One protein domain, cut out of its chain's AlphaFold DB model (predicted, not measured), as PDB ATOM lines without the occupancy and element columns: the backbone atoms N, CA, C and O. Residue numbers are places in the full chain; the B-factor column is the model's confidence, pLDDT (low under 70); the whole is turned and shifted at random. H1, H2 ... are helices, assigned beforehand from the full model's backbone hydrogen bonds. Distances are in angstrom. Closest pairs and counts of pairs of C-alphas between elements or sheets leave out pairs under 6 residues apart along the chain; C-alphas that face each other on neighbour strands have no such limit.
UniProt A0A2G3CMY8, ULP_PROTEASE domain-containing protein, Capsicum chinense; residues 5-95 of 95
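This is residues 5 to 95 of the 95 residues of the protein "ULP_PROTEASE domain-containing protein" of Capsicum chinense (UniProt A0A2G3CMY8). With little regular structure, this is a long winding strip of chain, with loose coils at one end and two short helices, H1 and then H2, forming a small head at the other. Residues 5 to 19 and 32 to 37 stick out free at the coil end, and an unnamed stretch around residues 42 to 50 runs across to the head. The 91 printed residues hold two named helices and no named strand; the class is all helix, with only 22 residues in named elements. The whole is extended, with a radius of gyration of the C-alphas of 19.0 A and spans of 48 by 33 by 28 A.

Residues 5 to 59 hold no named element; C-alpha 5 is at (-27.752, 25.775, -6.499). H1, residues 60 to 72, is 18.2 A long and begins at C-alpha 60 (-44.139, 40.956, -6.968). H2, residues 84 to 92, is 12.0 A long and ends at C-alpha 92 (-56.729, 43.578, 1.673).

H1 touches H2 with residues 62 to 66 alone; their closest C-alphas, those of Val 62 and Ala 84, are 6.6 A apart. Their lines are only just about perpendicular, at 73 degrees. In both helices every O i to N i+4 pair is within hydrogen-bond range.

The two farthest C-alphas, of Gly 35 and Leu 93, are 52.1 A apart. The printed part has no cut, and the link from H1 to H2 is long, with 11 residues. Confidence is under 70 at residues 14, 16 to 17, 21 and 26 to 41.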
ATOM      1  N   TYR A   5     -27.865  26.352  -7.841       78.94
ATOM      2  CA  TYR A   5     -27.752  25.775  -6.499       78.94
ATOM      3  C   TYR A   5     -28.628  24.524  -6.318       78.94
ATOM      4  O   TYR A   5     -28.273  23.646  -5.537       78.94
ATOM      5  N   LEU A   6     -29.738  24.410  -7.059       79.06
ATOM      6  CA  LEU A   6     -30.598  23.223  -7.029       79.06
ATOM      7  C   LEU A   6     -30.008  22.072  -7.847       79.06
ATOM      8  O   LEU A   6     -30.347  20.920  -7.604       79.06
ATOM      9  N   SER A   7     -29.109  22.354  -8.794       78.81
ATOM     10  CA  SER A   7     -28.497  21.326  -9.645       78.81
ATOM     11  C   SER A   7     -27.569  20.379  -8.883       78.81
ATOM     12  O   SER A   7     -27.374  19.255  -9.326       78.81
ATOM     13  N   GLY A   8     -26.997  20.825  -7.759       79.44
ATOM     14  CA  GLY A   8     -26.192  19.985  -6.865       79.44
ATOM     15  C   GLY A   8     -27.003  19.284  -5.773       79.44
ATOM     16  O   GLY A   8     -26.420  18.612  -4.930       79.44
ATOM     17  N   SER A   9     -28.323  19.481  -5.759       81.56
ATOM     18  CA  SER A   9     -29.240  18.786  -4.858       81.56
ATOM     19  C   SER A   9     -30.014  17.718  -5.620       81.56
ATOM     20  O   SER A   9     -30.267  17.872  -6.816       81.56
ATOM     21  N   ASP A  10     -30.511  16.712  -4.908       80.75
ATOM     22  CA  ASP A  10     -31.382  15.671  -5.472       80.75
ATOM     23  C   ASP A  10     -32.795  16.200  -5.814       80.75
ATOM     24  O   ASP A  10     -33.715  15.444  -6.110       80.75
ATOM     25  N   PHE A  11     -32.995  17.525  -5.811       80.25
ATOM     26  CA  PHE A  11     -34.269  18.182  -6.109       80.25
ATOM     27  C   PHE A  11     -34.816  17.838  -7.502       80.25
ATOM     28  O   PHE A  11     -36.029  17.757  -7.685       80.25
ATOM     29  N   PHE A  12     -33.934  17.631  -8.484       74.44
ATOM     30  CA  PHE A  12     -34.317  17.215  -9.839       74.44
ATOM     31  C   PHE A  12     -34.202  15.701 -10.061       74.44
ATOM     32  O   PHE A  12     -34.387  15.241 -11.192       74.44
ATOM     33  N   GLU A  13     -33.872  14.924  -9.026       80.88
ATOM     34  CA  GLU A  13     -33.784  13.474  -9.143       80.88
ATOM     35  C   GLU A  13     -35.176  12.896  -9.427       80.88
ATOM     36  O   GLU A  13     -36.162  13.175  -8.738       80.88
ATOM     37  N   LYS A  14     -35.274  12.092 -10.488       68.38
ATOM     38  CA  LYS A  14     -36.524  11.431 -10.858       68.38
ATOM     39  C   LYS A  14     -36.784  10.263  -9.911       68.38
ATOM     40  O   LYS A  14     -36.334   9.151 -10.155       68.38
ATOM     41  N   THR A  15     -37.526  10.519  -8.842       75.00
ATOM     42  CA  THR A  15     -38.099   9.470  -7.988       75.00
ATOM     43  C   THR A  15     -39.431   8.975  -8.559       75.00
ATOM     44  O   THR A  15     -40.071   9.672  -9.346       75.00
ATOM     45  N   GLU A  16     -39.908   7.810  -8.114       68.31
ATOM     46  CA  GLU A  16     -41.217   7.260  -8.521       68.31
ATOM     47  C   GLU A  16     -42.384   8.243  -8.305       68.31
ATOM     48  O   GLU A  16     -43.392   8.188  -8.999       68.31
ATOM     49  N   ARG A  17     -42.248   9.191  -7.364       66.69
ATOM     50  CA  ARG A  17     -43.268  10.218  -7.098       66.69
ATOM     51  C   ARG A  17     -43.287  11.361  -8.116       66.69
ATOM     52  O   ARG A  17     -44.310  12.030  -8.227       66.69
ATOM     53  N   VAL A  18     -42.180  11.613  -8.812       71.50
ATOM     54  CA  VAL A  18     -42.049  12.679  -9.831       71.50
ATOM     55  C   VAL A  18     -41.913  12.128 -11.249       71.50
ATOM     56  O   VAL A  18     -41.978  12.889 -12.214       71.50
ATOM     57  N   ASP A  19     -41.761  10.811 -11.403       73.00
ATOM     58  CA  ASP A  19     -41.839  10.155 -12.699       73.00
ATOM     59  C   ASP A  19     -43.298   9.967 -13.132       73.00
ATOM     60  O   ASP A  19     -43.932   8.930 -12.916       73.00
ATOM     61  N   TRP A  20     -43.820  10.991 -13.806       71.75
ATOM     62  CA  TRP A  20     -45.172  11.018 -14.362       71.75
ATOM     63  C   TRP A  20     -45.480   9.851 -15.308       71.75
ATOM     64  O   TRP A  20     -46.652   9.532 -15.489       71.75
ATOM     65  N   SER A  21     -44.463   9.198 -15.890       69.25
ATOM     66  CA  SER A  21     -44.665   8.036 -16.765       69.25
ATOM     67  C   SER A  21     -45.158   6.793 -16.039       69.25
ATOM     68  O   SER A  21     -45.826   5.954 -16.639       69.25
ATOM     69  N   THR A  22     -44.912   6.717 -14.733       73.06
ATOM     70  CA  THR A  22     -45.374   5.623 -13.872       73.06
ATOM     71  C   THR A  22     -46.764   5.876 -13.280       73.06
ATOM     72  O   THR A  22     -47.391   4.970 -12.727       73.06
ATOM     73  N   LEU A  23     -47.287   7.101 -13.407       76.25
ATOM     74  CA  LEU A  23     -48.554   7.507 -12.814       76.25
ATOM     75  C   LEU A  23     -49.726   7.248 -13.769       76.25
ATOM     76  O   LEU A  23     -49.897   7.923 -14.782       76.25
ATOM     77  N   LYS A  24     -50.615   6.329 -13.370       76.56
ATOM     78  CA  LYS A  24     -51.797   5.892 -14.138       76.56
ATOM     79  C   LYS A  24     -52.692   7.032 -14.651       76.56
ATOM     80  O   LYS A  24     -53.274   6.932 -15.724       76.56
ATOM     81  N   ALA A  25     -52.786   8.144 -13.915       74.12
ATOM     82  CA  ALA A  25     -53.558   9.323 -14.328       74.12
ATOM     83  C   ALA A  25     -53.042   9.985 -15.628       74.12
ATOM     84  O   ALA A  25     -53.770  10.748 -16.261       74.12
ATOM     85  N   TYR A  26     -51.802   9.687 -16.030       68.38
ATOM     86  CA  TYR A  26     -51.117  10.277 -17.181       68.38
ATOM     87  C   TYR A  26     -50.816   9.263 -18.300       68.38
ATOM     88  O   TYR A  26     -50.217   9.639 -19.309       68.38
ATOM     89  N   GLU A  27     -51.291   8.015 -18.178       68.31
ATOM     90  CA  GLU A  27     -50.980   6.863 -19.054       68.31
ATOM     91  C   GLU A  27     -51.389   7.048 -20.538       68.31
ATOM     92  O   GLU A  27     -50.939   6.310 -21.405       68.31
ATOM     93  N   GLY A  28     -52.168   8.080 -20.881       66.19
ATOM     94  CA  GLY A  28     -52.518   8.440 -22.268       66.19
ATOM     95  C   GLY A  28     -51.990   9.796 -22.746       66.19
ATOM     96  O   GLY A  28     -52.151  10.134 -23.915       66.19
ATOM     97  N   LYS A  29     -51.373  10.594 -21.865       63.69
ATOM     98  CA  LYS A  29     -50.917  11.963 -22.182       63.69
ATOM     99  C   LYS A  29     -49.454  12.033 -22.613       63.69
ATOM    100  O   LYS A  29     -48.992  13.066 -23.084       63.69
ATOM    101  N   LEU A  30     -48.715  10.939 -22.442       63.06
ATOM    102  CA  LEU A  30     -47.280  10.874 -22.715       63.06
ATOM    103  C   LEU A  30     -46.942  10.360 -24.118       63.06
ATOM    104  O   LEU A  30     -45.767  10.346 -24.478       63.06
ATOM    105  N   GLY A  31     -47.931   9.963 -24.920       56.50
ATOM    106  CA  GLY A  31     -47.693   9.352 -26.222       56.50
ATOM    107  C   GLY A  31     -48.570   9.927 -27.321       56.50
ATOM    108  O   GLY A  31     -49.727   9.546 -27.434       56.50
ATOM    109  N   LEU A  32     -47.978  10.766 -28.175       48.97
ATOM    110  CA  LEU A  32     -48.104  10.683 -29.633       48.97
ATOM    111  C   LEU A  32     -47.088  11.631 -30.292       48.97
ATOM    112  O   LEU A  32     -47.025  12.812 -29.972       48.97
ATOM    113  N   GLN A  33     -46.363  11.082 -31.271       44.34
ATOM    114  CA  GLN A  33     -45.470  11.724 -32.249       44.34
ATOM    115  C   GLN A  33     -43.953  11.688 -31.964       44.34
ATOM    116  O   GLN A  33     -43.324  12.627 -31.491       44.34
ATOM    117  N   THR A  34     -43.370  10.558 -32.378       44.03
ATOM    118  CA  THR A  34     -42.161  10.489 -33.217       44.03
ATOM    119  C   THR A  34     -40.898  11.191 -32.697       44.03
ATOM    120  O   THR A  34     -40.589  12.322 -33.055       44.03
ATOM    121  N   GLY A  35     -40.080  10.452 -31.940       43.03
ATOM    122  CA  GLY A  35     -38.613  10.593 -31.946       43.03
ATOM    123  C   GLY A  35     -38.002  11.867 -31.355       43.03
ATOM    124  O   GLY A  35     -36.783  12.017 -31.395       43.03
ATOM    125  N   LYS A  36     -38.797  12.772 -30.782       45.91
ATOM    126  CA  LYS A  36     -38.305  13.964 -30.091       45.91
ATOM    127  C   LYS A  36     -39.020  14.069 -28.752       45.91
ATOM    128  O   LYS A  36     -40.240  14.132 -28.706       45.91
ATOM    129  N   ILE A  37     -38.251  14.046 -27.668       47.66
ATOM    130  CA  ILE A  37     -38.729  14.215 -26.292       47.66
ATOM    131  C   ILE A  37     -39.502  15.541 -26.220       47.66
ATOM    132  O   ILE A  37     -38.912  16.612 -26.138       47.66
ATOM    133  N   SER A  38     -40.825  15.456 -26.292       54.69
ATOM    134  CA  SER A  38     -41.772  16.559 -26.120       54.69
ATOM    135  C   SER A  38     -42.792  16.131 -25.062       54.69
ATOM    136  O   SER A  38     -43.996  16.125 -25.288       54.69
ATOM    137  N   HIS A  39     -42.296  15.664 -23.914       57.12
ATOM    138  CA  HIS A  39     -43.118  15.152 -22.819       57.12
ATOM    139  C   HIS A  39     -43.483  16.280 -21.853       57.12
ATOM    140  O   HIS A  39     -42.888  16.385 -20.783       57.12
ATOM    141  N   ASN A  40     -44.466  17.105 -22.204       62.50
ATOM    142  CA  ASN A  40     -45.222  17.800 -21.170       62.50
ATOM    143  C   ASN A  40     -46.651  17.244 -21.165       62.50
ATOM    144  O   ASN A  40     -47.360  17.430 -22.149       62.50
ATOM    145  N   PRO A  41     -47.088  16.546 -20.102       68.69
ATOM    146  CA  PRO A  41     -48.427  15.954 -20.037       68.69
ATOM    147  C   PRO A  41     -49.539  16.996 -19.812       68.69
ATOM    148  O   PRO A  41     -50.695  16.633 -19.586       68.69
ATOM    149  N   PHE A  42     -49.191  18.282 -19.833       71.44
ATOM    150  CA  PHE A  42     -50.092  19.404 -19.624       71.44
ATOM    151  C   PHE A  42     -50.049  20.341 -20.825       71.44
ATOM    152  O   PHE A  42     -48.980  20.583 -21.398       71.44
ATOM    153  N   ASP A  43     -51.199  20.927 -21.134       78.12
ATOM    154  CA  ASP A  43     -51.277  22.083 -22.013       78.12
ATOM    155  C   ASP A  43     -50.647  23.266 -21.271       78.12
ATOM    156  O   ASP A  43     -51.158  23.721 -20.249       78.12
ATOM    157  N   VAL A  44     -49.472  23.699 -21.730       79.44
ATOM    158  CA  VAL A  44     -48.754  24.840 -21.154       79.44
ATOM    159  C   VAL A  44     -48.747  25.965 -22.164       79.44
ATOM    160  O   VAL A  44     -48.203  25.833 -23.261       79.44
ATOM    161  N   GLU A  45     -49.322  27.086 -21.752       82.31
ATOM    162  CA  GLU A  45     -49.317  28.329 -22.501       82.31
ATOM    163  C   GLU A  45     -48.309  29.299 -21.882       82.31
ATOM    164  O   GLU A  45     -48.279  29.512 -20.669       82.31
ATOM    165  N   TYR A  46     -47.454  29.876 -22.725       83.06
ATOM    166  CA  TYR A  46     -46.487  30.885 -22.312       83.06
ATOM    167  C   TYR A  46     -46.977  32.257 -22.749       83.06
ATOM    168  O   TYR A  46     -46.945  32.584 -23.934       83.06
ATOM    169  N   VAL A  47     -47.365  33.078 -21.780       81.94
ATOM    170  CA  VAL A  47     -47.729  34.471 -22.032       81.94
ATOM    171  C   VAL A  47     -46.470  35.333 -21.924       81.94
ATOM    172  O   VAL A  47     -45.789  35.344 -20.899       81.94
ATOM    173  N   GLN A  48     -46.126  36.017 -23.014       84.81
ATOM    174  CA  GLN A  48     -44.941  36.875 -23.114       84.81
ATOM    175  C   GLN A  48     -45.333  38.351 -23.116       84.81
ATOM    176  O   GLN A  48     -46.487  38.692 -23.354       84.81
ATOM    177  N   ASN A  49     -44.346  39.228 -22.906       85.50
ATOM    178  CA  ASN A  49     -44.515  40.686 -22.954       85.50
ATOM    179  C   ASN A  49     -45.565  41.224 -21.968       85.50
ATOM    180  O   ASN A  49     -46.172  42.265 -22.207       85.50
ATOM    181  N   ILE A  50     -45.764  40.514 -20.857       86.56
ATOM    182  CA  ILE A  50     -46.564  41.006 -19.741       86.56
ATOM    183  C   ILE A  50     -45.808  42.176 -19.096       86.56
ATOM    184  O   ILE A  50     -44.607  42.028 -18.830       86.56
ATOM    185  N   PRO A  51     -46.478  43.309 -18.824       89.31
ATOM    186  CA  PRO A  51     -45.880  44.403 -18.072       89.31
ATOM    187  C   PRO A  51     -45.336  43.919 -16.726       89.31
ATOM    188  O   PRO A  51     -45.988  43.174 -15.999       89.31
ATOM    189  N   GLN A  52     -44.109  44.300 -16.400       87.81
ATOM    190  CA  GLN A  52     -43.474  43.897 -15.149       87.81
ATOM    191  C   GLN A  52     -43.495  45.065 -14.177       87.81
ATOM    192  O   GLN A  52     -43.440  46.216 -14.589       87.81
ATOM    193  N   GLN A  53     -43.530  44.771 -12.879       90.19
ATOM    194  CA  GLN A  53     -43.320  45.804 -11.871       90.19
ATOM    195  C   GLN A  53     -41.969  46.511 -12.066       90.19
ATOM    196  O   GLN A  53     -41.006  45.913 -12.557       90.19
ATOM    197  N   ALA A  54     -41.876  47.756 -11.597       89.75
ATOM    198  CA  ALA A  54     -40.607  48.467 -11.525       89.75
ATOM    199  C   ALA A  54     -39.575  47.686 -10.686       89.75
ATOM    200  O   ALA A  54     -39.924  46.983  -9.735       89.75
ATOM    201  N   TYR A  55     -38.294  47.803 -11.042       88.44
ATOM    202  CA  TYR A  55     -37.204  47.045 -10.412       88.44
ATOM    203  C   TYR A  55     -37.073  47.304  -8.901       88.44
ATOM    204  O   TYR A  55     -36.690  46.414  -8.146       88.44
ATOM    205  N   ASP A  56     -37.397  48.514  -8.460       92.12
ATOM    206  CA  ASP A  56     -37.388  48.956  -7.067       92.12
ATOM    207  C   ASP A  56     -38.701  48.658  -6.322       92.12
ATOM    208  O   ASP A  56     -38.832  48.967  -5.137       92.12
ATOM    209  N   SER A  57     -39.668  48.028  -6.994       88.62
ATOM    210  CA  SER A  57     -40.957  47.691  -6.410       88.62
ATOM    211  C   SER A  57     -40.921  46.389  -5.604       88.62
ATOM    212  O   SER A  57     -40.334  45.381  -6.000       88.62
ATOM    213  N   LEU A  58     -41.626  46.397  -4.469       92.25
ATOM    214  CA  LEU A  58     -41.850  45.235  -3.602       92.25
ATOM    215  C   LEU A  58     -43.241  44.611  -3.834       92.25
ATOM    216  O   LEU A  58     -43.828  44.027  -2.927       92.25
ATOM    217  N   ASP A  59     -43.785  44.752  -5.045       92.12
ATOM    218  CA  ASP A  59     -45.140  44.342  -5.429       92.12
ATOM    219  C   ASP A  59     -45.232  43.004  -6.161       92.12
ATOM    220  O   ASP A  59     -46.293  42.664  -6.682       92.12
ATOM    221  N   CYS A  60     -44.170  42.190  -6.174       91.12
ATOM    222  CA  CYS A  60     -44.139  40.956  -6.968       91.12
ATOM    223  C   CYS A  60     -45.354  40.053  -6.711       91.12
ATOM    224  O   CYS A  60     -45.954  39.543  -7.654       91.12
ATOM    225  N   GLY A  61     -45.753  39.904  -5.444       91.62
ATOM    226  CA  GLY A  61     -46.913  39.103  -5.058       91.62
ATOM    227  C   GLY A  61     -48.235  39.671  -5.575       91.62
ATOM    228  O   GLY A  61     -49.092  38.911  -6.013       91.62
ATOM    229  N   VAL A  62     -48.377  40.998  -5.590       92.69
ATOM    230  CA  VAL A  62     -49.565  41.689  -6.117       92.69
ATOM    231  C   VAL A  62     -49.660  41.486  -7.625       92.69
ATOM    232  O   VAL A  62     -50.741  41.197  -8.132       92.69
ATOM    233  N   PHE A  63     -48.525  41.562  -8.330       91.56
ATOM    234  CA  PHE A  63     -48.480  41.310  -9.768       91.56
ATOM    235  C   PHE A  63     -48.845  39.870 -10.121       91.56
ATOM    236  O   PHE A  63     -49.687  39.641 -10.987       91.56
ATOM    237  N   VAL A  64     -48.269  38.895  -9.412       91.12
ATOM    238  CA  VAL A  64     -48.594  37.474  -9.605       91.12
ATOM    239  C   VAL A  64     -50.076  37.202  -9.335       91.12
ATOM    240  O   VAL A  64     -50.717  36.527 -10.137       91.12
ATOM    241  N   ALA A  65     -50.634  37.745  -8.247       92.31
ATOM    242  CA  ALA A  65     -52.041  37.554  -7.895       92.31
ATOM    243  C   ALA A  65     -52.988  38.144  -8.951       92.31
ATOM    244  O   ALA A  65     -53.907  37.459  -9.397       92.31
ATOM    245  N   ALA A  66     -52.721  39.370  -9.406       91.94
ATOM    246  CA  ALA A  66     -53.538  40.033 -10.416       91.94
ATOM    247  C   ALA A  66     -53.538  39.293 -11.755       91.94
ATOM    248  O   ALA A  66     -54.599  39.086 -12.340       91.94
ATOM    249  N   TYR A  67     -52.379  38.834 -12.228       91.25
ATOM    250  CA  TYR A  67     -52.338  38.067 -13.473       91.25
ATOM    251  C   TYR A  67     -52.973  36.685 -13.338       91.25
ATOM    252  O   TYR A  67     -53.644  36.244 -14.269       91.25
ATOM    253  N   ALA A  68     -52.815  36.015 -12.193       91.00
ATOM    254  CA  ALA A  68     -53.488  34.747 -11.938       91.00
ATOM    255  C   ALA A  68     -55.018  34.898 -11.963       91.00
ATOM    256  O   ALA A  68     -55.699  34.063 -12.551       91.00
ATOM    257  N   GLU A  69     -55.550  35.976 -11.381       91.38
ATOM    258  CA  GLU A  69     -56.981  36.291 -11.395       91.38
ATOM    259  C   GLU A  69     -57.496  36.517 -12.825       91.38
ATOM    260  O   GLU A  69     -58.411  35.822 -13.259       91.38
ATOM    261  N   ILE A  70     -56.844  37.389 -13.600       89.62
ATOM    262  CA  ILE A  70     -57.205  37.676 -15.001       89.62
ATOM    263  C   ILE A  70     -57.215  36.393 -15.845       89.62
ATOM    264  O   ILE A  70     -58.175  36.114 -16.566       89.62
ATOM    265  N   LEU A  71     -56.163  35.578 -15.729       89.44
ATOM    266  CA  LEU A  71     -56.057  34.315 -16.461       89.44
ATOM    267  C   LEU A  71     -57.106  33.294 -16.008       89.44
ATOM    268  O   LEU A  71     -57.609  32.533 -16.832       89.44
ATOM    269  N   SER A  72     -57.472  33.285 -14.723       90.12
ATOM    270  CA  SER A  72     -58.521  32.398 -14.205       90.12
ATOM    271  C   SER A  72     -59.906  32.725 -14.767       90.12
ATOM    272  O   SER A  72     -60.720  31.822 -14.953       90.12
ATOM    273  N   GLU A  73     -60.149  33.990 -15.119       91.62
ATOM    274  CA  GLU A  73     -61.359  34.437 -15.817       91.62
ATOM    275  C   GLU A  73     -61.310  34.173 -17.336       91.62
ATOM    276  O   GLU A  73     -62.250  34.510 -18.057       91.62
ATOM    277  N   GLY A  74     -60.224  33.578 -17.846       86.88
ATOM    278  CA  GLY A  74     -60.011  33.345 -19.277       86.88
ATOM    279  C   GLY A  74     -59.743  34.624 -20.074       86.88
ATOM    280  O   GLY A  74     -59.883  34.632 -21.299       86.88
ATOM    281  N   GLN A  75     -59.390  35.718 -19.395       87.00
ATOM    282  CA  GLN A  75     -59.077  36.992 -20.030       87.00
ATOM    283  C   GLN A  75     -57.614  37.033 -20.477       87.00
ATOM    284  O   GLN A  75     -56.729  36.426 -19.872       87.00
ATOM    285  N   GLN A  76     -57.345  37.793 -21.539       84.69
ATOM    286  CA  GLN A  76     -55.969  38.091 -21.922       84.69
ATOM    287  C   GLN A  76     -55.349  39.075 -20.938       84.69
ATOM    288  O   GLN A  76     -55.989  40.032 -20.502       84.69
ATOM    289  N   VAL A  77     -54.069  38.859 -20.640       84.12
ATOM    290  CA  VAL A  77     -53.305  39.751 -19.775       84.12
ATOM    291  C   VAL A  77     -53.195  41.141 -20.424       84.12
ATOM    292  O   VAL A  77     -52.712  41.239 -21.554       84.12
ATOM    293  N   PRO A  78     -53.617  42.219 -19.735       80.19
ATOM    294  CA  PRO A  78     -53.479  43.577 -20.236       80.19
ATOM    295  C   PRO A  78     -52.019  43.931 -20.519       80.19
ATOM    296  O   PRO A  78     -51.124  43.628 -19.730       80.19
ATOM    297  N   LEU A  79     -51.791  44.639 -21.629       78.75
ATOM    298  CA  LEU A  79     -50.476  45.187 -21.987       78.75
ATOM    299  C   LEU A  79     -50.149  46.495 -21.251       78.75
ATOM    300  O   LEU A  79     -49.057  47.031 -21.421       78.75
ATOM    301  N   CYS A  80     -51.079  47.032 -20.460       75.56
ATOM    302  CA  CYS A  80     -50.827  48.169 -19.584       75.56
ATOM    303  C   CYS A  80     -50.592  47.706 -18.145       75.56
ATOM    304  O   CYS A  80     -51.198  46.743 -17.672       75.56
ATOM    305  N   GLU A  81     -49.708  48.413 -17.445       75.25
ATOM    306  CA  GLU A  81     -49.545  48.242 -16.006       75.25
ATOM    307  C   GLU A  81     -50.807  48.710 -15.275       75.25
ATOM    308  O   GLU A  81     -51.478  49.662 -15.684       75.25
ATOM    309  N   PHE A  82     -51.119  48.040 -14.170       83.31
ATOM    310  CA  PHE A  82     -52.116  48.497 -13.211       83.31
ATOM    311  C   PHE A  82     -51.423  49.094 -11.991       83.31
ATOM    312  O   PHE A  82     -50.281  48.775 -11.659       83.31
ATOM    313  N   GLU A  83     -52.147  49.941 -11.272       89.19
ATOM    314  CA  GLU A  83     -51.634  50.544 -10.054       89.19
ATOM    315  C   GLU A  83     -51.635  49.521  -8.907       89.19
ATOM    316  O   GLU A  83     -52.686  49.094  -8.417       89.19
ATOM    317  N   ALA A  84     -50.444  49.123  -8.457       89.56
ATOM    318  CA  ALA A  84     -50.293  48.100  -7.425       89.56
ATOM    319  C   ALA A  84     -50.946  48.494  -6.089       89.56
ATOM    320  O   ALA A  84     -51.501  47.638  -5.403       89.56
ATOM    321  N   ALA A  85     -50.957  49.785  -5.738       91.38
ATOM    322  CA  ALA A  85     -51.627  50.281  -4.535       91.38
ATOM    323  C   ALA A  85     -53.140  49.995  -4.556       91.38
ATOM    324  O   ALA A  85     -53.692  49.513  -3.565       91.38
ATOM    325  N   SER A  86     -53.781  50.210  -5.708       91.75
ATOM    326  CA  SER A  86     -55.198  49.911  -5.921       91.75
ATOM    327  C   SER A  86     -55.479  48.407  -5.796       91.75
ATOM    328  O   SER A  86     -56.435  48.006  -5.129       91.75
ATOM    329  N   GLN A  87     -54.604  47.555  -6.344       91.50
ATOM    330  CA  GLN A  87     -54.732  46.100  -6.200       91.50
ATOM    331  C   GLN A  87     -54.510  45.617  -4.762       91.50
ATOM    332  O   GLN A  87     -55.281  44.796  -4.270       91.50
ATOM    333  N   ARG A  88     -53.519  46.164  -4.046       91.00
ATOM    334  CA  ARG A  88     -53.301  45.868  -2.620       91.00
ATOM    335  C   ARG A  88     -54.531  46.192  -1.785       91.00
ATOM    336  O   ARG A  88     -54.927  45.373  -0.967       91.00
ATOM    337  N   ALA A  89     -55.130  47.365  -1.991       93.56
ATOM    338  CA  ALA A  89     -56.332  47.765  -1.265       93.56
ATOM    339  C   ALA A  89     -57.493  46.797  -1.532       93.56
ATOM    340  O   ALA A  89     -58.160  46.371  -0.592       93.56
ATOM    341  N   ARG A  90     -57.691  46.388  -2.794       92.88
ATOM    342  CA  ARG A  90     -58.707  45.395  -3.164       92.88
ATOM    343  C   ARG A  90     -58.465  44.050  -2.481       92.88
ATOM    344  O   ARG A  90     -59.384  43.513  -1.874       92.88
ATOM    345  N   TYR A  91     -57.241  43.528  -2.533       91.12
ATOM    346  CA  TYR A  91     -56.915  42.240  -1.916       91.12
ATOM    347  C   TYR A  91     -56.953  42.274  -0.390       91.12
ATOM    348  O   TYR A  91     -57.365  41.296   0.222       91.12
ATOM    349  N   ALA A  92     -56.606  43.403   0.230       91.00
ATOM    350  CA  ALA A  92     -56.729  43.578   1.673       91.00
ATOM    351  C   ALA A  92     -58.189  43.538   2.157       91.00
ATOM    352  O   ALA A  92     -58.423  43.154   3.293       91.00
ATOM    353  N   LEU A  93     -59.159  43.912   1.312       93.44
ATOM    354  CA  LEU A  93     -60.592  43.831   1.632       93.44
ATOM    355  C   LEU A  93     -61.179  42.419   1.480       93.44
ATOM    356  O   LEU A  93     -62.299  42.184   1.927       93.44
ATOM    357  N   LEU A  94     -60.474  41.504   0.811       84.75
ATOM    358  CA  LEU A  94     -60.910  40.114   0.634       84.75
ATOM    359  C   LEU A  94     -60.483  39.200   1.795       84.75
ATOM    360  O   LEU A  94     -60.898  38.041   1.829       84.75
ATOM    361  N   ILE A  95     -59.655  39.712   2.709       72.50
ATOM    362  CA  ILE A  95     -59.185  39.047   3.933       72.50
ATOM    363  C   ILE A  95     -60.032  39.530   5.110       72.50
ATOM    364  O   ILE A  95     -60.437  38.667   5.921       72.50
TER     365      ILE A  95